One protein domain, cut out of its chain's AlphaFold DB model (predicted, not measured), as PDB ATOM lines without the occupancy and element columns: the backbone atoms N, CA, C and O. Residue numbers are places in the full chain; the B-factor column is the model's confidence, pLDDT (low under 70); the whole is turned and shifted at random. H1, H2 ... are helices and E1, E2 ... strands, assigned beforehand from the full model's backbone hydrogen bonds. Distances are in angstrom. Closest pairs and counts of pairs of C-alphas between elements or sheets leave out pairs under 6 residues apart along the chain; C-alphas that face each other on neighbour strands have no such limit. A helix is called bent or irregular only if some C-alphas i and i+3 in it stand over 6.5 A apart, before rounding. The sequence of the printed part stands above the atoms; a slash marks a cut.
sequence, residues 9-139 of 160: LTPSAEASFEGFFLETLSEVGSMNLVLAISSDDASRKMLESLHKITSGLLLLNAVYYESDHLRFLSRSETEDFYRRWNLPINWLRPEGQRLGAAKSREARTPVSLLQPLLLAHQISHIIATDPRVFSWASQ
ATOM      1  N   LEU A   9      25.086 -63.259 -11.819       88.69
ATOM      2  CA  LEU A   9      26.411 -62.682 -11.675       88.69
ATOM      3  C   LEU A   9      27.446 -63.514 -12.432       88.69
ATOM      4  O   LEU A   9      27.532 -64.734 -12.281       88.69
ATOM      5  N   THR A  10      28.277 -62.822 -13.202       86.12
ATOM      6  CA  THR A  10      29.468 -63.372 -13.851       86.12
ATOM      7  C   THR A  10      30.611 -62.381 -13.703       86.12
ATOM      8  O   THR A  10      30.355 -61.176 -13.799       86.12
ATOM      9  N   PRO A  11      31.860 -62.844 -13.537       82.38
ATOM     10  CA  PRO A  11      33.003 -61.946 -13.592       82.38
ATOM     11  C   PRO A  11      33.026 -61.213 -14.940       82.38
ATOM     12  O   PRO A  11      32.663 -61.777 -15.978       82.38
ATOM     13  N   SER A  12      33.444 -59.947 -14.928       81.94
ATOM     14  CA  SER A  12      33.747 -59.235 -16.169       81.94
ATOM     15  C   SER A  12      34.939 -59.901 -16.867       81.94
ATOM     16  O   SER A  12      35.730 -60.596 -16.230       81.94
ATOM     17  N   ALA A  13      35.093 -59.686 -18.176       77.06
ATOM     18  CA  ALA A  13      36.147 -60.332 -18.968       77.06
ATOM     19  C   ALA A  13      37.577 -60.072 -18.448       77.06
ATOM     20  O   ALA A  13      38.487 -60.845 -18.735       77.06
ATOM     21  N   GLU A  14      37.768 -58.991 -17.691       82.00
ATOM     22  CA  GLU A  14      39.062 -58.545 -17.170       82.00
ATOM     23  C   GLU A  14      39.252 -58.875 -15.680       82.00
ATOM     24  O   GLU A  14      40.372 -58.812 -15.172       82.00
ATOM     25  N   ALA A  15      38.180 -59.239 -14.968       83.00
ATOM     26  CA  ALA A  15      38.243 -59.539 -13.545       83.00
ATOM     27  C   ALA A  15      38.675 -60.990 -13.297       83.00
ATOM     28  O   ALA A  15      38.164 -61.933 -13.903       83.00
ATOM     29  N   SER A  16      39.574 -61.181 -12.327       90.31
ATOM     30  CA  SER A  16      39.799 -62.511 -11.752       90.31
ATOM     31  C   SER A  16      38.523 -63.015 -11.075       90.31
ATOM     32  O   SER A  16      37.798 -62.232 -10.451       90.31
ATOM     33  N   PHE A  17      38.267 -64.323 -11.154       91.62
ATOM     34  CA  PHE A  17      37.124 -64.925 -10.472       91.62
ATOM     35  C   PHE A  17      37.226 -64.744  -8.950       91.62
ATOM     36  O   PHE A  17      36.225 -64.475  -8.294       91.62
ATOM     37  N   GLU A  18      38.434 -64.850  -8.395       93.19
ATOM     38  CA  GLU A  18      38.714 -64.711  -6.967       93.19
ATOM     39  C   GLU A  18      38.301 -63.339  -6.426       93.19
ATOM     40  O   GLU A  18      37.576 -63.268  -5.434       93.19
ATOM     41  N   GLY A  19      38.729 -62.260  -7.091       92.38
ATOM     42  CA  GLY A  19      38.358 -60.895  -6.707       92.38
ATOM     43  C   GLY A  19      36.852 -60.670  -6.817       92.38
ATOM     44  O   GLY A  19      36.216 -60.281  -5.842       92.38
ATOM     45  N   PHE A  20      36.274 -61.035  -7.966       93.88
ATOM     46  CA  PHE A  20      34.831 -60.953  -8.207       93.88
ATOM     47  C   PHE A  20      34.015 -61.684  -7.129       93.88
ATOM     48  O   PHE A  20      33.023 -61.153  -6.624       93.88
ATOM     49  N   PHE A  21      34.426 -62.898  -6.755       94.38
ATOM     50  CA  PHE A  21      33.710 -63.694  -5.766       94.38
ATOM     51  C   PHE A  21      33.787 -63.075  -4.370       94.38
ATOM     52  O   PHE A  21      32.773 -63.015  -3.679       94.38
ATOM     53  N   LEU A  22      34.967 -62.607  -3.948       93.19
ATOM     54  CA  LEU A  22      35.144 -61.988  -2.632       93.19
ATOM     55  C   LEU A  22      34.388 -60.659  -2.511       93.19
ATOM     56  O   LEU A  22      33.782 -60.407  -1.471       93.19
ATOM     57  N   GLU A  23      34.371 -59.847  -3.568       92.69
ATOM     58  CA  GLU A  23      33.578 -58.612  -3.627       92.69
ATOM     59  C   GLU A  23      32.080 -58.917  -3.531       92.69
ATOM     60  O   GLU A  23      31.400 -58.400  -2.646       92.69
ATOM     61  N   THR A  24      31.593 -59.848  -4.360       92.50
ATOM     62  CA  THR A  24      30.193 -60.305  -4.328       92.50
ATOM     63  C   THR A  24      29.811 -60.817  -2.940       92.50
ATOM     64  O   THR A  24      28.754 -60.484  -2.403       92.50
ATOM     65  N   LEU A  25      30.679 -61.630  -2.336       92.19
ATOM     66  CA  LEU A  25      30.459 -62.182  -1.009       92.19
ATOM     67  C   LEU A  25      30.385 -61.082   0.057       92.19
ATOM     68  O   LEU A  25      29.547 -61.173   0.953       92.19
ATOM     69  N   SER A  26      31.240 -60.062  -0.037       91.69
ATOM     70  CA  SER A  26      31.253 -58.927   0.887       91.69
ATOM     71  C   SER A  26      29.999 -58.059   0.772       91.69
ATOM     72  O   SER A  26      29.580 -57.478   1.770       91.69
ATOM     73  N   GLU A  27      29.421 -57.941  -0.422       92.38
ATOM     74  CA  GLU A  27      28.233 -57.120  -0.671       92.38
ATOM     75  C   GLU A  27      26.939 -57.841  -0.271       92.38
ATOM     76  O   GLU A  27      26.061 -57.264   0.371       92.38
ATOM     77  N   VAL A  28      26.830 -59.119  -0.630       90.75
ATOM     78  CA  VAL A  28      25.564 -59.864  -0.595       90.75
ATOM     79  C   VAL A  28      25.488 -60.845   0.582       90.75
ATOM     80  O   VAL A  28      24.400 -61.140   1.092       90.75
ATOM     81  N   GLY A  29      26.638 -61.355   1.030       90.75
ATOM     82  CA  GLY A  29      26.750 -62.428   2.015       90.75
ATOM     83  C   GLY A  29      26.492 -63.825   1.431       90.75
ATOM     84  O   GLY A  29      25.706 -64.006   0.500       90.75
ATOM     85  N   SER A  30      27.130 -64.856   2.004       88.44
ATOM     86  CA  SER A  30      27.052 -66.236   1.485       88.44
ATOM     87  C   SER A  30      25.645 -66.831   1.536       88.44
ATOM     88  O   SER A  30      25.301 -67.661   0.700       88.44
ATOM     89  N   MET A  31      24.822 -66.402   2.496       88.88
ATOM     90  CA  MET A  31      23.468 -66.929   2.684       88.88
ATOM     91  C   MET A  31      22.506 -66.549   1.556       88.88
ATOM     92  O   MET A  31      21.592 -67.311   1.277       88.88
ATOM     93  N   ASN A  32      22.737 -65.414   0.895       92.44
ATOM     94  CA  ASN A  32      21.888 -64.893  -0.180       92.44
ATOM     95  C   ASN A  32      22.402 -65.269  -1.583       92.44
ATOM     96  O   ASN A  32      21.806 -64.881  -2.594       92.44
ATOM     97  N   LEU A  33      23.519 -65.999  -1.638       94.50
ATOM     98  CA  LEU A  33      24.245 -66.379  -2.841       94.50
ATOM     99  C   LEU A  33      24.128 -67.885  -3.071       94.50
ATOM    100  O   LEU A  33      24.334 -68.667  -2.144       94.50
ATOM    101  N   VAL A  34      23.875 -68.294  -4.314       96.25
ATOM    102  CA  VAL A  34      23.958 -69.695  -4.742       96.25
ATOM    103  C   VAL A  34      24.962 -69.871  -5.879       96.25
ATOM    104  O   VAL A  34      25.071 -69.037  -6.783       96.25
ATOM    105  N   LEU A  35      25.657 -71.003  -5.862       96.50
ATOM    106  CA  LEU A  35      26.492 -71.473  -6.959       96.50
ATOM    107  C   LEU A  35      25.737 -72.508  -7.798       96.50
ATOM    108  O   LEU A  35      25.215 -73.484  -7.259       96.50
ATOM    109  N   ALA A  36      25.720 -72.344  -9.115       95.75
ATOM    110  CA  ALA A  36      25.283 -73.393 -10.027       95.75
ATOM    111  C   ALA A  36      26.490 -74.214 -10.483       95.75
ATOM    112  O   ALA A  36      27.358 -73.717 -11.201       95.75
ATOM    113  N   ILE A  37      26.540 -75.474 -10.056       96.00
ATOM    114  CA  ILE A  37      27.688 -76.363 -10.246       96.00
ATOM    115  C   ILE A  37      27.294 -77.520 -11.169       96.00
ATOM    116  O   ILE A  37      26.252 -78.144 -10.971       96.00
ATOM    117  N   SER A  38      28.153 -77.846 -12.132       94.75
ATOM    118  CA  SER A  38      28.049 -79.061 -12.947       94.75
ATOM    119  C   SER A  38      29.336 -79.896 -12.865       94.75
ATOM    120  O   SER A  38      30.252 -79.604 -12.091       94.75
ATOM    121  N   SER A  39      29.414 -80.975 -13.646       92.06
ATOM    122  CA  SER A  39      30.624 -81.790 -13.810       92.06
ATOM    123  C   SER A  39      31.638 -81.222 -14.813       92.06
ATOM    124  O   SER A  39      32.654 -81.872 -15.067       92.06
ATOM    125  N   ASP A  40      31.358 -80.077 -15.441       93.50
ATOM    126  CA  ASP A  40      32.227 -79.508 -16.473       93.50
ATOM    127  C   ASP A  40      33.531 -78.905 -15.916       93.50
ATOM    128  O   ASP A  40      33.715 -78.689 -14.714       93.50
ATOM    129  N   ASP A  41      34.480 -78.649 -16.821       93.88
ATOM    130  CA  ASP A  41      35.780 -78.065 -16.473       93.88
ATOM    131  C   ASP A  41      35.660 -76.639 -15.911       93.88
ATOM    132  O   ASP A  41      36.463 -76.236 -15.071       93.88
ATOM    133  N   ALA A  42      34.652 -75.874 -16.333       92.31
ATOM    134  CA  ALA A  42      34.459 -74.509 -15.857       92.31
ATOM    135  C   ALA A  42      34.043 -74.497 -14.377       92.31
ATOM    136  O   ALA A  42      34.644 -73.789 -13.569       92.31
ATOM    137  N   SER A  43      33.084 -75.344 -14.005       94.50
ATOM    138  CA  SER A  43      32.659 -75.575 -12.623       94.50
ATOM    139  C   SER A  43      33.810 -76.120 -11.790       94.50
ATOM    140  O   SER A  43      34.010 -75.695 -10.655       94.50
ATOM    141  N   ARG A  44      34.621 -77.017 -12.364       95.62
ATOM    142  CA  ARG A  44      35.829 -77.534 -11.714       95.62
ATOM    143  C   ARG A  44      36.805 -76.413 -11.346       95.62
ATOM    144  O   ARG A  44      37.196 -76.315 -10.188       95.62
ATOM    145  N   LYS A  45      37.151 -75.545 -12.300       94.56
ATOM    146  CA  LYS A  45      38.037 -74.389 -12.072       94.56
ATOM    147  C   LYS A  45      37.454 -73.416 -11.052       94.56
ATOM    148  O   LYS A  45      38.173 -72.957 -10.171       94.56
ATOM    149  N   MET A  46      36.149 -73.155 -11.129       94.69
ATOM    150  CA  MET A  46      35.438 -72.340 -10.144       94.69
ATOM    151  C   MET A  46      35.603 -72.911  -8.728       94.69
ATOM    152  O   MET A  46      35.958 -72.179  -7.809       94.69
ATOM    153  N   LEU A  47      35.413 -74.222  -8.545       95.50
ATOM    154  CA  LEU A  47      35.587 -74.893  -7.252       95.50
ATOM    155  C   LEU A  47      37.036 -74.864  -6.751       95.50
ATOM    156  O   LEU A  47      37.259 -74.654  -5.560       95.50
ATOM    157  N   GLU A  48      38.018 -75.018  -7.640       94.25
ATOM    158  CA  GLU A  48      39.439 -74.873  -7.293       94.25
ATOM    159  C   GLU A  48      39.753 -73.463  -6.780       94.25
ATOM    160  O   GLU A  48      40.423 -73.316  -5.755       94.25
ATOM    161  N   SER A  49      39.249 -72.426  -7.452       94.25
ATOM    162  CA  SER A  49      39.404 -71.037  -7.008       94.25
ATOM    163  C   SER A  49      38.686 -70.773  -5.685       94.25
ATOM    164  O   SER A  49      39.276 -70.185  -4.778       94.25
ATOM    165  N   LEU A  50      37.458 -71.274  -5.520       94.81
ATOM    166  CA  LEU A  50      36.700 -71.157  -4.269       94.81
ATOM    167  C   LEU A  50      37.425 -71.812  -3.096       94.81
ATOM    168  O   LEU A  50      37.506 -71.224  -2.018       94.81
ATOM    169  N   HIS A  51      37.984 -73.006  -3.295       92.62
ATOM    170  CA  HIS A  51      38.769 -73.682  -2.267       92.62
ATOM    171  C   HIS A  51      39.976 -72.837  -1.841       92.62
ATOM    172  O   HIS A  51      40.184 -72.630  -0.644       92.62
ATOM    173  N   LYS A  52      40.721 -72.282  -2.807       91.88
ATOM    174  CA  LYS A  52      41.891 -71.431  -2.534       91.88
ATOM    175  C   LYS A  52      41.540 -70.201  -1.698       91.88
ATOM    176  O   LYS A  52      42.268 -69.889  -0.761       91.88
ATOM    177  N   ILE A  53      40.447 -69.509  -2.022       92.81
ATOM    178  CA  ILE A  53      40.116 -68.224  -1.382       92.81
ATOM    179  C   ILE A  53      39.319 -68.366  -0.086       92.81
ATOM    180  O   ILE A  53      39.428 -67.518   0.792       92.81
ATOM    181  N   THR A  54      38.536 -69.435   0.070       89.31
ATOM    182  CA  THR A  54      37.736 -69.657   1.289       89.31
ATOM    183  C   THR A  54      38.431 -70.557   2.307       89.31
ATOM    184  O   THR A  54      37.958 -70.681   3.438       89.31
ATOM    185  N   SER A  55      39.523 -71.225   1.911       84.69
ATOM    186  CA  SER A  55      40.203 -72.257   2.707       84.69
ATOM    187  C   SER A  55      39.262 -73.362   3.222       84.69
ATOM    188  O   SER A  55      39.557 -74.011   4.223       84.69
ATOM    189  N   GLY A  56      38.104 -73.564   2.580       80.50
ATOM    190  CA  GLY A  56      37.106 -74.548   3.013       80.50
ATOM    191  C   GLY A  56      36.342 -74.191   4.292       80.50
ATOM    192  O   GLY A  56      35.673 -75.053   4.855       80.50
ATOM    193  N   LEU A  57      36.430 -72.949   4.775       85.00
ATOM    194  CA  LEU A  57      35.781 -72.528   6.025       85.00
ATOM    195  C   LEU A  57      34.394 -71.918   5.810       85.00
ATOM    196  O   LEU A  57      33.586 -71.858   6.735       85.00
ATOM    197  N   LEU A  58      34.120 -71.453   4.594       89.06
ATOM    198  CA  LEU A  58      32.886 -70.758   4.269       89.06
ATOM    199  C   LEU A  58      31.825 -71.742   3.782       89.06
ATOM    200  O   LEU A  58      32.006 -72.377   2.744       89.06
ATOM    201  N   LEU A  59      30.707 -71.826   4.506       91.81
ATOM    202  CA  LEU A  59      29.522 -72.543   4.038       91.81
ATOM    203  C   LEU A  59      28.890 -71.786   2.862       91.81
ATOM    204  O   LEU A  59      28.530 -70.615   2.993       91.81
ATOM    205  N   LEU A  60      28.745 -72.475   1.731       94.31
ATOM    206  CA  LEU A  60      28.191 -71.930   0.488       94.31
ATOM    207  C   LEU A  60      26.890 -72.636   0.124       94.31
ATOM    208  O   LEU A  60      26.777 -73.844   0.323       94.31
ATOM    209  N   ASN A  61      25.925 -71.928  -0.461       95.94
ATOM    210  CA  ASN A  61      24.764 -72.588  -1.051       95.94
ATOM    211  C   ASN A  61      25.059 -72.988  -2.495       95.94
ATOM    212  O   ASN A  61      25.705 -72.243  -3.236       95.94
ATOM    213  N   ALA A  62      24.546 -74.139  -2.925       96.44
ATOM    214  CA  ALA A  62      24.662 -74.543  -4.319       96.44
ATOM    215  C   ALA A  62      23.471 -75.350  -4.830       96.44
ATOM    216  O   ALA A  62      22.782 -76.044  -4.081       96.44
ATOM    217  N   VAL A  63      23.295 -75.315  -6.146       95.12
ATOM    218  CA  VAL A  63      22.489 -76.266  -6.912       95.12
ATOM    219  C   VAL A  63      23.410 -77.057  -7.828       95.12
ATOM    220  O   VAL A  63      24.391 -76.524  -8.348       95.12
ATOM    221  N   TYR A  64      23.091 -78.332  -8.030       94.44
ATOM    222  CA  TYR A  64      23.799 -79.175  -8.980       94.44
ATOM    223  C   TYR A  64      22.929 -79.433 -10.210       94.44
ATOM    224  O   TYR A  64      21.716 -79.643 -10.088       94.44
ATOM    225  N   TYR A  65      23.535 -79.399 -11.394       92.94
ATOM    226  CA  TYR A  65      22.838 -79.633 -12.656       92.94
ATOM    227  C   TYR A  65      23.675 -80.476 -13.621       92.94
ATOM    228  O   TYR A  65      24.906 -80.461 -13.593       92.94
ATOM    229  N   GLU A  66      22.981 -81.200 -14.497       89.81
ATOM    230  CA  GLU A  66      23.572 -81.995 -15.573       89.81
ATOM    231  C   GLU A  66      22.803 -81.750 -16.871       89.81
ATOM    232  O   GLU A  66      21.577 -81.851 -16.913       89.81
ATOM    233  N   SER A  67      23.520 -81.442 -17.953       86.12
ATOM    234  CA  SER A  67      22.927 -81.115 -19.258       86.12
ATOM    235  C   SER A  67      21.852 -80.017 -19.150       86.12
ATOM    236  O   SER A  67      22.209 -78.849 -19.023       86.12
ATOM    237  N   ASP A  68      20.567 -80.391 -19.171       87.12
ATOM    238  CA  ASP A  68      19.404 -79.495 -19.121       87.12
ATOM    239  C   ASP A  68      18.421 -79.871 -17.993       87.12
ATOM    240  O   ASP A  68      17.204 -79.751 -18.145       87.12
ATOM    241  N   HIS A  69      18.921 -80.399 -16.871       88.62
ATOM    242  CA  HIS A  69      18.106 -80.701 -15.692       88.62
ATOM    243  C   HIS A  69      18.870 -80.460 -14.387       88.62
ATOM    244  O   HIS A  69      20.093 -80.582 -14.321       88.62
ATOM    245  N   LEU A  70      18.127 -80.134 -13.331       89.81
ATOM    246  CA  LEU A  70      18.650 -80.120 -11.972       89.81
ATOM    247  C   LEU A  70      18.816 -81.561 -11.478       89.81
ATOM    248  O   LEU A  70      18.042 -82.458 -11.837       89.81
ATOM    249  N   ARG A  71      19.811 -81.783 -10.623       89.62
ATOM    250  CA  ARG A  71      20.041 -83.078  -9.984       89.62
ATOM    251  C   ARG A  71      20.368 -82.874  -8.515       89.62
ATOM    252  O   ARG A  71      21.264 -82.121  -8.158       89.62
ATOM    253  N   PHE A  72      19.651 -83.576  -7.647       88.62
ATOM    254  CA  PHE A  72      19.933 -83.555  -6.218       88.62
ATOM    255  C   PHE A  72      20.896 -84.685  -5.880       88.62
ATOM    256  O   PHE A  72      20.543 -85.857  -6.006       88.62
ATOM    257  N   LEU A  73      22.099 -84.328  -5.434       87.50
ATOM    258  CA  LEU A  73      23.121 -85.305  -5.069       87.50
ATOM    259  C   LEU A  73      22.611 -86.250  -3.970       87.50
ATOM    260  O   LEU A  73      21.890 -85.846  -3.051       87.50
ATOM    261  N   SER A  74      22.978 -87.520  -4.036       86.19
ATOM    262  CA  SER A  74      22.807 -88.446  -2.916       86.19
ATOM    263  C   SER A  74      23.739 -88.076  -1.759       86.19
ATOM    264  O   SER A  74      24.657 -87.267  -1.900       86.19
ATOM    265  N   ARG A  75      23.525 -88.689  -0.590       86.31
ATOM    266  CA  ARG A  75      24.403 -88.476   0.568       86.31
ATOM    267  C   ARG A  75      25.856 -88.855   0.258       86.31
ATOM    268  O   ARG A  75      26.746 -88.082   0.587       86.31
ATOM    269  N   SER A  76      26.084 -89.997  -0.392       89.88
ATOM    270  CA  SER A  76      27.429 -90.440  -0.775       89.88
ATOM    271  C   SER A  76      28.086 -89.470  -1.752       89.88
ATOM    272  O   SER A  76      29.238 -89.110  -1.564       89.88
ATOM    273  N   GLU A  77      27.341 -88.960  -2.735       91.88
ATOM    274  CA  GLU A  77      27.875 -87.974  -3.684       91.88
ATOM    275  C   GLU A  77      28.195 -86.634  -3.013       91.88
ATOM    276  O   GLU A  77      29.187 -85.997  -3.359       91.88
ATOM    277  N   THR A  78      27.394 -86.204  -2.032       91.56
ATOM    278  CA  THR A  78      27.712 -85.026  -1.213       91.56
ATOM    279  C   THR A  78      28.977 -85.243  -0.376       91.56
ATOM    280  O   THR A  78      29.808 -84.339  -0.290       91.56
ATOM    281  N   GLU A  79      29.152 -86.426   0.216       92.50
ATOM    282  CA  GLU A  79      30.358 -86.774   0.978       92.50
ATOM    283  C   GLU A  79      31.601 -86.834   0.075       92.50
ATOM    284  O   GLU A  79      32.642 -86.277   0.427       92.50
ATOM    285  N   ASP A  80      31.493 -87.433  -1.111       93.75
ATOM    286  CA  ASP A  80      32.580 -87.493  -2.092       93.75
ATOM    287  C   ASP A  80      32.933 -86.105  -2.635       93.75
ATOM    288  O   ASP A  80      34.114 -85.776  -2.780       93.75
ATOM    289  N   PHE A  81      31.929 -85.254  -2.870       94.69
ATOM    290  CA  PHE A  81      32.145 -83.856  -3.228       94.69
ATOM    291  C   PHE A  81      32.938 -83.128  -2.138       94.69
ATOM    292  O   PHE A  81      33.939 -82.475  -2.438       94.69
ATOM    293  N   TYR A  82      32.526 -83.269  -0.873       93.44
ATOM    294  CA  TYR A  82      33.215 -82.642   0.252       93.44
ATOM    295  C   TYR A  82      34.655 -83.145   0.381       93.44
ATOM    296  O   TYR A  82      35.567 -82.337   0.509       93.44
ATOM    297  N   ARG A  83      34.896 -84.456   0.266       93.88
ATOM    298  CA  ARG A  83      36.257 -85.021   0.308       93.88
ATOM    299  C   ARG A  83      37.142 -84.500  -0.818       93.88
ATOM    300  O   ARG A  83      38.326 -84.268  -0.601       93.88
ATOM    301  N   ARG A  84      36.580 -84.341  -2.016       93.88
ATOM    302  CA  ARG A  84      37.324 -83.898  -3.197       93.88
ATOM    303  C   ARG A  84      37.693 -82.420  -3.134       93.88
ATOM    304  O   ARG A  84      38.804 -82.064  -3.508       93.88
ATOM    305  N   TRP A  85      36.752 -81.578  -2.719       93.38
ATOM    306  CA  TRP A  85      36.889 -80.122  -2.813       93.38
ATOM    307  C   TRP A  85      37.210 -79.448  -1.485       93.38
ATOM    308  O   TRP A  85      37.629 -78.295  -1.476       93.38
ATOM    309  N   ASN A  86      36.997 -80.144  -0.368       93.56
ATOM    310  CA  ASN A  86      37.052 -79.591   0.982       93.56
ATOM    311  C   ASN A  86      36.288 -78.257   1.081       93.56
ATOM    312  O   ASN A  86      36.802 -77.260   1.580       93.56
ATOM    313  N   LEU A  87      35.075 -78.233   0.522       93.88
ATOM    314  CA  LEU A  87      34.179 -77.081   0.507       93.88
ATOM    315  C   LEU A  87      32.862 -77.478   1.178       93.88
ATOM    316  O   LEU A  87      32.173 -78.366   0.663       93.88
ATOM    317  N   PRO A  88      32.490 -76.862   2.312       92.00
ATOM    318  CA  PRO A  88      31.197 -77.105   2.921       92.00
ATOM    319  C   PRO A  88      30.117 -76.450   2.053       92.00
ATOM    320  O   PRO A  88      30.058 -75.229   1.913       92.00
ATOM    321  N   ILE A  89      29.262 -77.281   1.454       93.81
ATOM    322  CA  ILE A  89      28.164 -76.834   0.595       93.81
ATOM    323  C   ILE A  89      26.819 -77.246   1.189       93.81
ATOM    324  O   ILE A  89      26.569 -78.423   1.458       93.81
ATOM    325  N   ASN A  90      25.929 -76.268   1.324       93.69
ATOM    326  CA  ASN A  90      24.508 -76.463   1.528       93.69
ATOM    327  C   ASN A  90      23.811 -76.632   0.167       93.69
ATOM    328  O   ASN A  90      23.570 -75.669  -0.564       93.69
ATOM    329  N   TRP A  91      23.506 -77.876  -0.196       93.38
ATOM    330  CA  TRP A  91      22.812 -78.185  -1.447       93.38
ATOM    331  C   TRP A  91      21.328 -77.836  -1.341       93.38
ATOM    332  O   TRP A  91      20.606 -78.469  -0.565       93.38
ATOM    333  N   LEU A  92      20.863 -76.879  -2.147       91.75
ATOM    334  CA  LEU A  92      19.462 -76.467  -2.154       91.75
ATOM    335  C   LEU A  92      18.570 -77.606  -2.657       91.75
ATOM    336  O   LEU A  92      18.865 -78.267  -3.657       91.75
ATOM    337  N   ARG A  93      17.462 -77.837  -1.950       86.06
ATOM    338  CA  ARG A  93      16.476 -78.888  -2.239       86.06
ATOM    339  C   ARG A  93      15.059 -78.383  -1.962       86.06
ATOM    340  O   ARG A  93      14.909 -77.467  -1.151       86.06
ATOM    341  N   PRO A  94      14.023 -78.979  -2.579       81.19
ATOM    342  CA  PRO A  94      12.639 -78.690  -2.228       81.19
ATOM    343  C   PRO A  94      12.372 -79.013  -0.754       81.19
ATOM    344  O   PRO A  94      12.921 -79.982  -0.215       81.19
ATOM    345  N   GLU A  95      11.514 -78.224  -0.108       68.38
ATOM    346  CA  GLU A  95      11.085 -78.484   1.266       68.38
ATOM    347  C   GLU A  95      10.491 -79.900   1.397       68.38
ATOM    348  O   GLU A  95       9.828 -80.409   0.495       68.38
ATOM    349  N   GLY A  96      10.800 -80.589   2.500       60.91
ATOM    350  CA  GLY A  96      10.390 -81.982   2.731       60.91
ATOM    351  C   GLY A  96      11.359 -83.052   2.208       60.91
ATOM    352  O   GLY A  96      11.344 -84.176   2.714       60.91
ATOM    353  N   GLN A  97      12.285 -82.725   1.298       58.81
ATOM    354  CA  GLN A  97      13.351 -83.645   0.872       58.81
ATOM    355  C   GLN A  97      14.635 -83.443   1.690       58.81
ATOM    356  O   GLN A  97      15.616 -82.858   1.231       58.81
ATOM    357  N   ARG A  98      14.644 -83.951   2.931       55.53
ATOM    358  CA  ARG A  98      15.860 -83.985   3.767       55.53
ATOM    359  C   ARG A  98      16.927 -84.902   3.148       55.53
ATOM    360  O   ARG A  98      16.598 -85.890   2.487       55.53
ATOM    361  N   LEU A  99      18.207 -84.599   3.399       52.88
ATOM    362  CA  LEU A  99      19.349 -85.466   3.075       52.88
ATOM    363  C   LEU A  99      19.065 -86.901   3.560       52.88
ATOM    364  O   LEU A  99      19.009 -87.155   4.758       52.88
ATOM    365  N   GLY A 100      18.839 -87.823   2.618       44.75
ATOM    366  CA  GLY A 100      18.522 -89.233   2.893       44.75
ATOM    367  C   GLY A 100      17.082 -89.679   2.600       44.75
ATOM    368  O   GLY A 100      16.849 -90.881   2.545       44.75
ATOM    369  N   ALA A 101      16.133 -88.766   2.360       45.09
ATOM    370  CA  ALA A 101      14.750 -89.117   1.995       45.09
ATOM    371  C   ALA A 101      14.523 -89.228   0.473       45.09
ATOM    372  O   ALA A 101      13.552 -89.839   0.026       45.09
ATOM    373  N   ALA A 102      15.422 -88.658  -0.334       46.22
ATOM    374  CA  ALA A 102      15.371 -88.798  -1.782       46.22
ATOM    375  C   ALA A 102      15.760 -90.233  -2.160       46.22
ATOM    376  O   ALA A 102      16.936 -90.602  -2.120       46.22
ATOM    377  N   LYS A 103      14.764 -91.056  -2.512       42.72
ATOM    378  CA  LYS A 103      15.006 -92.343  -3.171       42.72
ATOM    379  C   LYS A 103      15.919 -92.086  -4.370       42.72
ATOM    380  O   LYS A 103      15.619 -91.248  -5.214       42.72
ATOM    381  N   SER A 104      17.029 -92.812  -4.407       44.00
ATOM    382  CA  SER A 104      18.101 -92.766  -5.401       44.00
ATOM    383  C   SER A 104      17.640 -93.226  -6.790       44.00
ATOM    384  O   SER A 104      18.078 -94.254  -7.306       44.00
ATOM    385  N   ARG A 105      16.725 -92.490  -7.406       43.31
ATOM    386  CA  ARG A 105      16.397 -92.634  -8.820       43.31
ATOM    387  C   ARG A 105      16.331 -91.243  -9.397       43.31
ATOM    388  O   ARG A 105      15.373 -90.546  -9.103       43.31
ATOM    389  N   GLU A 106      17.392 -90.857 -10.108       50.75
ATOM    390  CA  GLU A 106      17.416 -90.305 -11.480       50.75
ATOM    391  C   GLU A 106      16.168 -89.563 -12.004       50.75
ATOM    392  O   GLU A 106      15.891 -89.546 -13.202       50.75
ATOM    393  N   ALA A 107      15.376 -88.940 -11.141       56.78
ATOM    394  CA  ALA A 107      14.260 -88.114 -11.530       56.78
ATOM    395  C   ALA A 107      14.883 -86.817 -12.032       56.78
ATOM    396  O   ALA A 107      15.218 -85.927 -11.247       56.78
ATOM    397  N   ARG A 108      15.120 -86.771 -13.348       68.44
ATOM    398  CA  ARG A 108      15.575 -85.582 -14.069       68.44
ATOM    399  C   ARG A 108      14.678 -84.425 -13.658       68.44
ATOM    400  O   ARG A 108      13.518 -84.358 -14.056       68.44
ATOM    401  N   THR A 109      15.197 -83.573 -12.784       82.06
ATOM    402  CA  THR A 109      14.398 -82.530 -12.160       82.06
ATOM    403  C   THR A 109      14.352 -81.363 -13.140       82.06
ATOM    404  O   THR A 109      15.408 -80.899 -13.570       82.06
ATOM    405  N   PRO A 110      13.165 -80.900 -13.560       85.62
ATOM    406  CA  PRO A 110      13.074 -79.896 -14.610       85.62
ATOM    407  C   PRO A 110      13.757 -78.593 -14.183       85.62
ATOM    408  O   PRO A 110      13.691 -78.200 -13.023       85.62
ATOM    409  N   VAL A 111      14.384 -77.890 -15.124       89.25
ATOM    410  CA  VAL A 111      15.078 -76.617 -14.840       89.25
ATOM    411  C   VAL A 111      14.142 -75.495 -14.391       89.25
ATOM    412  O   VAL A 111      14.578 -74.578 -13.702       89.25
ATOM    413  N   SER A 112      12.844 -75.608 -14.692       86.38
ATOM    414  CA  SER A 112      11.799 -74.701 -14.202       86.38
ATOM    415  C   SER A 112      11.656 -74.701 -12.677       86.38
ATOM    416  O   SER A 112      11.007 -73.815 -12.127       86.38
ATOM    417  N   LEU A 113      12.258 -75.673 -11.984       87.31
ATOM    418  CA  LEU A 113      12.332 -75.689 -10.527       87.31
ATOM    419  C   LEU A 113      13.377 -74.762  -9.932       87.31
ATOM    420  O   LEU A 113      13.323 -74.511  -8.727       87.31
ATOM    421  N   LEU A 114      14.322 -74.271 -10.733       90.94
ATOM    422  CA  LEU A 114      15.383 -73.432 -10.205       90.94
ATOM    423  C   LEU A 114      14.788 -72.186  -9.546       90.94
ATOM    424  O   LEU A 114      15.071 -71.927  -8.385       90.94
ATOM    425  N   GLN A 115      13.896 -71.474 -10.235       90.00
ATOM    426  CA  GLN A 115      13.303 -70.255  -9.693       90.00
ATOM    427  C   GLN A 115      12.548 -70.484  -8.360       90.00
ATOM    428  O   GLN A 115      12.874 -69.804  -7.384       90.00
ATOM    429  N   PRO A 116      11.612 -71.452  -8.251       87.81
ATOM    430  CA  PRO A 116      10.975 -71.787  -6.974       87.81
ATOM    431  C   PRO A 116      11.950 -72.139  -5.849       87.81
ATOM    432  O   PRO A 116      11.742 -71.710  -4.717       87.81
ATOM    433  N   LEU A 117      13.013 -72.901  -6.142       89.38
ATOM    434  CA  LEU A 117      14.014 -73.271  -5.137       89.38
ATOM    435  C   LEU A 117      14.716 -72.042  -4.576       89.38
ATOM    436  O   LEU A 117      14.876 -71.915  -3.368       89.38
ATOM    437  N   LEU A 118      15.113 -71.117  -5.440       91.31
ATOM    438  CA  LEU A 118      15.810 -69.919  -4.998       91.31
ATOM    439  C   LEU A 118      14.909 -69.017  -4.151       91.31
ATOM    440  O   LEU A 118      15.360 -68.531  -3.118       91.31
ATOM    441  N   LEU A 119      13.631 -68.867  -4.526       89.00
ATOM    442  CA  LEU A 119      12.654 -68.128  -3.718       89.00
ATOM    443  C   LEU A 119      12.443 -68.775  -2.344       89.00
ATOM    444  O   LEU A 119      12.469 -68.076  -1.332       89.00
ATOM    445  N   ALA A 120      12.263 -70.098  -2.298       88.38
ATOM    446  CA  ALA A 120      12.036 -70.829  -1.051       88.38
ATOM    447  C   ALA A 120      13.218 -70.693  -0.075       88.38
ATOM    448  O   ALA A 120      13.025 -70.591   1.132       88.38
ATOM    449  N   HIS A 121      14.441 -70.633  -0.605       89.06
ATOM    450  CA  HIS A 121      15.667 -70.475   0.183       89.06
ATOM    451  C   HIS A 121      16.102 -69.010   0.361       89.06
ATOM    452  O   HIS A 121      17.201 -68.770   0.849       89.06
ATOM    453  N   GLN A 122      15.259 -68.036  -0.014       88.94
ATOM    454  CA  GLN A 122      15.540 -66.590   0.075       88.94
ATOM    455  C   GLN A 122      16.846 -66.165  -0.620       88.94
ATOM    456  O   GLN A 122      17.491 -65.187  -0.246       88.94
ATOM    457  N   ILE A 123      17.237 -66.893  -1.662       91.62
ATOM    458  CA  ILE A 123      18.401 -66.558  -2.476       91.62
ATOM    459  C   ILE A 123      18.040 -65.393  -3.390       91.62
ATOM    460  O   ILE A 123      16.951 -65.352  -3.951       91.62
ATOM    461  N   SER A 124      18.964 -64.461  -3.585       90.19
ATOM    462  CA  SER A 124      18.785 -63.332  -4.508       90.19
ATOM    463  C   SER A 124      19.842 -63.293  -5.611       90.19
ATOM    464  O   SER A 124      19.606 -62.679  -6.650       90.19
ATOM    465  N   HIS A 125      20.976 -63.978  -5.432       93.50
ATOM    466  CA  HIS A 125      22.109 -63.920  -6.355       93.50
ATOM    467  C   HIS A 125      22.558 -65.314  -6.790       93.50
ATOM    468  O   HIS A 125      22.673 -66.228  -5.972       93.50
ATOM    469  N   ILE A 126      22.840 -65.466  -8.084       94.69
ATOM    470  CA  ILE A 126      23.302 -66.719  -8.689       94.69
ATOM    471  C   ILE A 126      24.619 -66.468  -9.403       94.69
ATOM    472  O   ILE A 126      24.689 -65.606 -10.279       94.69
ATOM    473  N   ILE A 127      25.622 -67.289  -9.104       94.62
ATOM    474  CA  ILE A 127      26.836 -67.407  -9.913       94.62
ATOM    475  C   ILE A 127      26.764 -68.728 -10.673       94.62
ATOM    476  O   ILE A 127      26.596 -69.793 -10.075       94.62
ATOM    477  N   ALA A 128      26.899 -68.663 -11.995       93.06
ATOM    478  CA  ALA A 128      26.947 -69.836 -12.857       93.06
ATOM    479  C   ALA A 128      28.037 -69.676 -13.914       93.06
ATOM    480  O   ALA A 128      28.268 -68.581 -14.428       93.06
ATOM    481  N   THR A 129      28.680 -70.786 -14.262       89.19
ATOM    482  CA  THR A 129      29.635 -70.852 -15.375       89.19
ATOM    483  C   THR A 129      28.947 -71.046 -16.727       89.19
ATOM    484  O   THR A 129      29.498 -70.650 -17.750       89.19
ATOM    485  N   ASP A 130      27.740 -71.621 -16.740       89.94
ATOM    486  CA  ASP A 130      26.903 -71.781 -17.930       89.94
ATOM    487  C   ASP A 130      25.806 -70.695 -17.960       89.94
ATOM    488  O   ASP A 130      24.900 -70.712 -17.116       89.94
ATOM    489  N   PRO A 131      25.822 -69.773 -18.945       86.88
ATOM    490  CA  PRO A 131      24.823 -68.712 -19.066       86.88
ATOM    491  C   PRO A 131      23.381 -69.211 -19.212       86.88
ATOM    492  O   PRO A 131      22.437 -68.473 -18.917       86.88
ATOM    493  N   ARG A 132      23.171 -70.459 -19.654       89.88
ATOM    494  CA  ARG A 132      21.825 -71.043 -19.788       89.88
ATOM    495  C   ARG A 132      21.119 -71.144 -18.439       89.88
ATOM    496  O   ARG A 132      19.902 -70.967 -18.391       89.88
ATOM    497  N   VAL A 133      21.865 -71.321 -17.349       90.62
ATOM    498  CA  VAL A 133      21.318 -71.362 -15.984       90.62
ATOM    499  C   VAL A 133      20.594 -70.060 -15.630       90.62
ATOM    500  O   VAL A 133      19.545 -70.089 -14.987       90.62
ATOM    501  N   PHE A 134      21.084 -68.916 -16.112       90.19
ATOM    502  CA  PHE A 134      20.440 -67.619 -15.889       90.19
ATOM    503  C   PHE A 134      19.059 -67.549 -16.538       90.19
ATOM    504  O   PHE A 134      18.114 -67.017 -15.955       90.19
ATOM    505  N   SER A 135      18.907 -68.168 -17.714       89.00
ATOM    506  CA  SER A 135      17.594 -68.284 -18.347       89.00
ATOM    507  C   SER A 135      16.635 -69.117 -17.493       89.00
ATOM    508  O   SER A 135      15.478 -68.735 -17.349       89.00
ATOM    509  N   TRP A 136      17.109 -70.190 -16.853       90.12
ATOM    510  CA  TRP A 136      16.292 -71.049 -15.987       90.12
ATOM    511  C   TRP A 136      15.839 -70.327 -14.716       90.12
ATOM    512  O   TRP A 136      14.689 -70.456 -14.312       90.12
ATOM    513  N   ALA A 137      16.706 -69.505 -14.124       85.50
ATOM    514  CA  ALA A 137      16.370 -68.694 -12.955       85.50
ATOM    515  C   ALA A 137      15.327 -67.603 -13.248       85.50
ATOM    516  O   ALA A 137      14.619 -67.160 -12.349       85.50
ATOM    517  N   SER A 138      15.213 -67.181 -14.508       81.75
ATOM    518  CA  SER A 138      14.193 -66.224 -14.948       81.75
ATOM    519  C   SER A 138      12.857 -66.874 -15.342       81.75
ATOM    520  O   SER A 138      11.881 -66.164 -15.596       81.75
ATOM    521  N   GLN A 139      12.792 -68.210 -15.421       75.44
ATOM    522  CA  GLN A 139      11.584 -68.925 -15.827       75.44
ATOM    523  C   GLN A 139      10.587 -69.024 -14.676       75.44
ATOM    524  O   GLN A 139      10.857 -69.687 -13.680       75.44
TER     525      GLN A 139
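This is residues 9 to 139 of the 160 residues of an uncharacterized protein of Leptospirillum ferrodiazotrophum (UniProt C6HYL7). A twisted sheet of four parallel strands forms the core, with H2 over one face and H4 over the other. H1, H3 and H5 lie around it, and a long loop, residues 92 to 110, leads from E3 to H4. The printed part has 131 residues, with five named helices and four named strands in the order H1 E1 H2 E2 H3 E3 H4 E4 H5; the sheet order is E3 E2 E1 E4 and the class is mixed. It is compact, with a radius of gyration of the C-alphas of 14.1 A, spanning 42 by 33 by 26 A.

E1, residues 33 to 37, is parallel to its neighbours E4, residues 125 to 128, and E2, residues 60 to 66; within hydrogen-bond range are N 34 and O 125, 2.9 A, and N 35 and O 61, 2.9 A. Edge strand E3, residues 89 to 91, is parallel to E2, with N 90 and O 60 at 2.8 A. H2, residues 41 to 54, has a height over the sheet of 10.2 A; H4, residues 111 to 120, is on the opposite face at 10.1 A. H1, residues 17 to 28, only grazes the sheet and touches H2 with residues 17 to 18 alone, the closest C-alphas being Glu 18 and Ser 49, 6.4 A. H3, residues 75 to 85, only just touches H2, with 3 pairs of C-alphas within 8 A, the closest His 51 and Trp 85, 6.7 A. H5, residues 132 to 137, touches H4 at a steep tilt of 45 degrees, the closest C-alphas being Gln 115 and Ala 137, 4.7 A. E1, H2, E2 and E2, H3, E3 are strand-helix-strand units, parallel neighbour strands with a helix between; E3, H4, E4 is a split one, with E2 and E1 between its strands, and the three crossovers are right-handed. Every O i to N i+4 pair is within hydrogen-bond range in H1, H2, H3 and H5, and 4 of 6 in H4.

E2 is 19.5 A long and H2 19.7 A; H1 is 16.0 A, H3 15.4 A and H4 15.3 A. H4 is only just irregular, with C-alphas 112 and 115 6.51 A apart. H1 begins at C-alpha 17 (37.124, -64.925, -10.472) and H5 ends at C-alpha 137 (16.370, -68.694, -12.955).

The C-alphas farthest apart, Glu 14 and Lys 103, are 43.8 A apart. The printed part has no cut; the link from E3 to H4 is long, 19 residues. Mean pLDDT of the printed part is 86.5, and residues 95 to 108 are under 70.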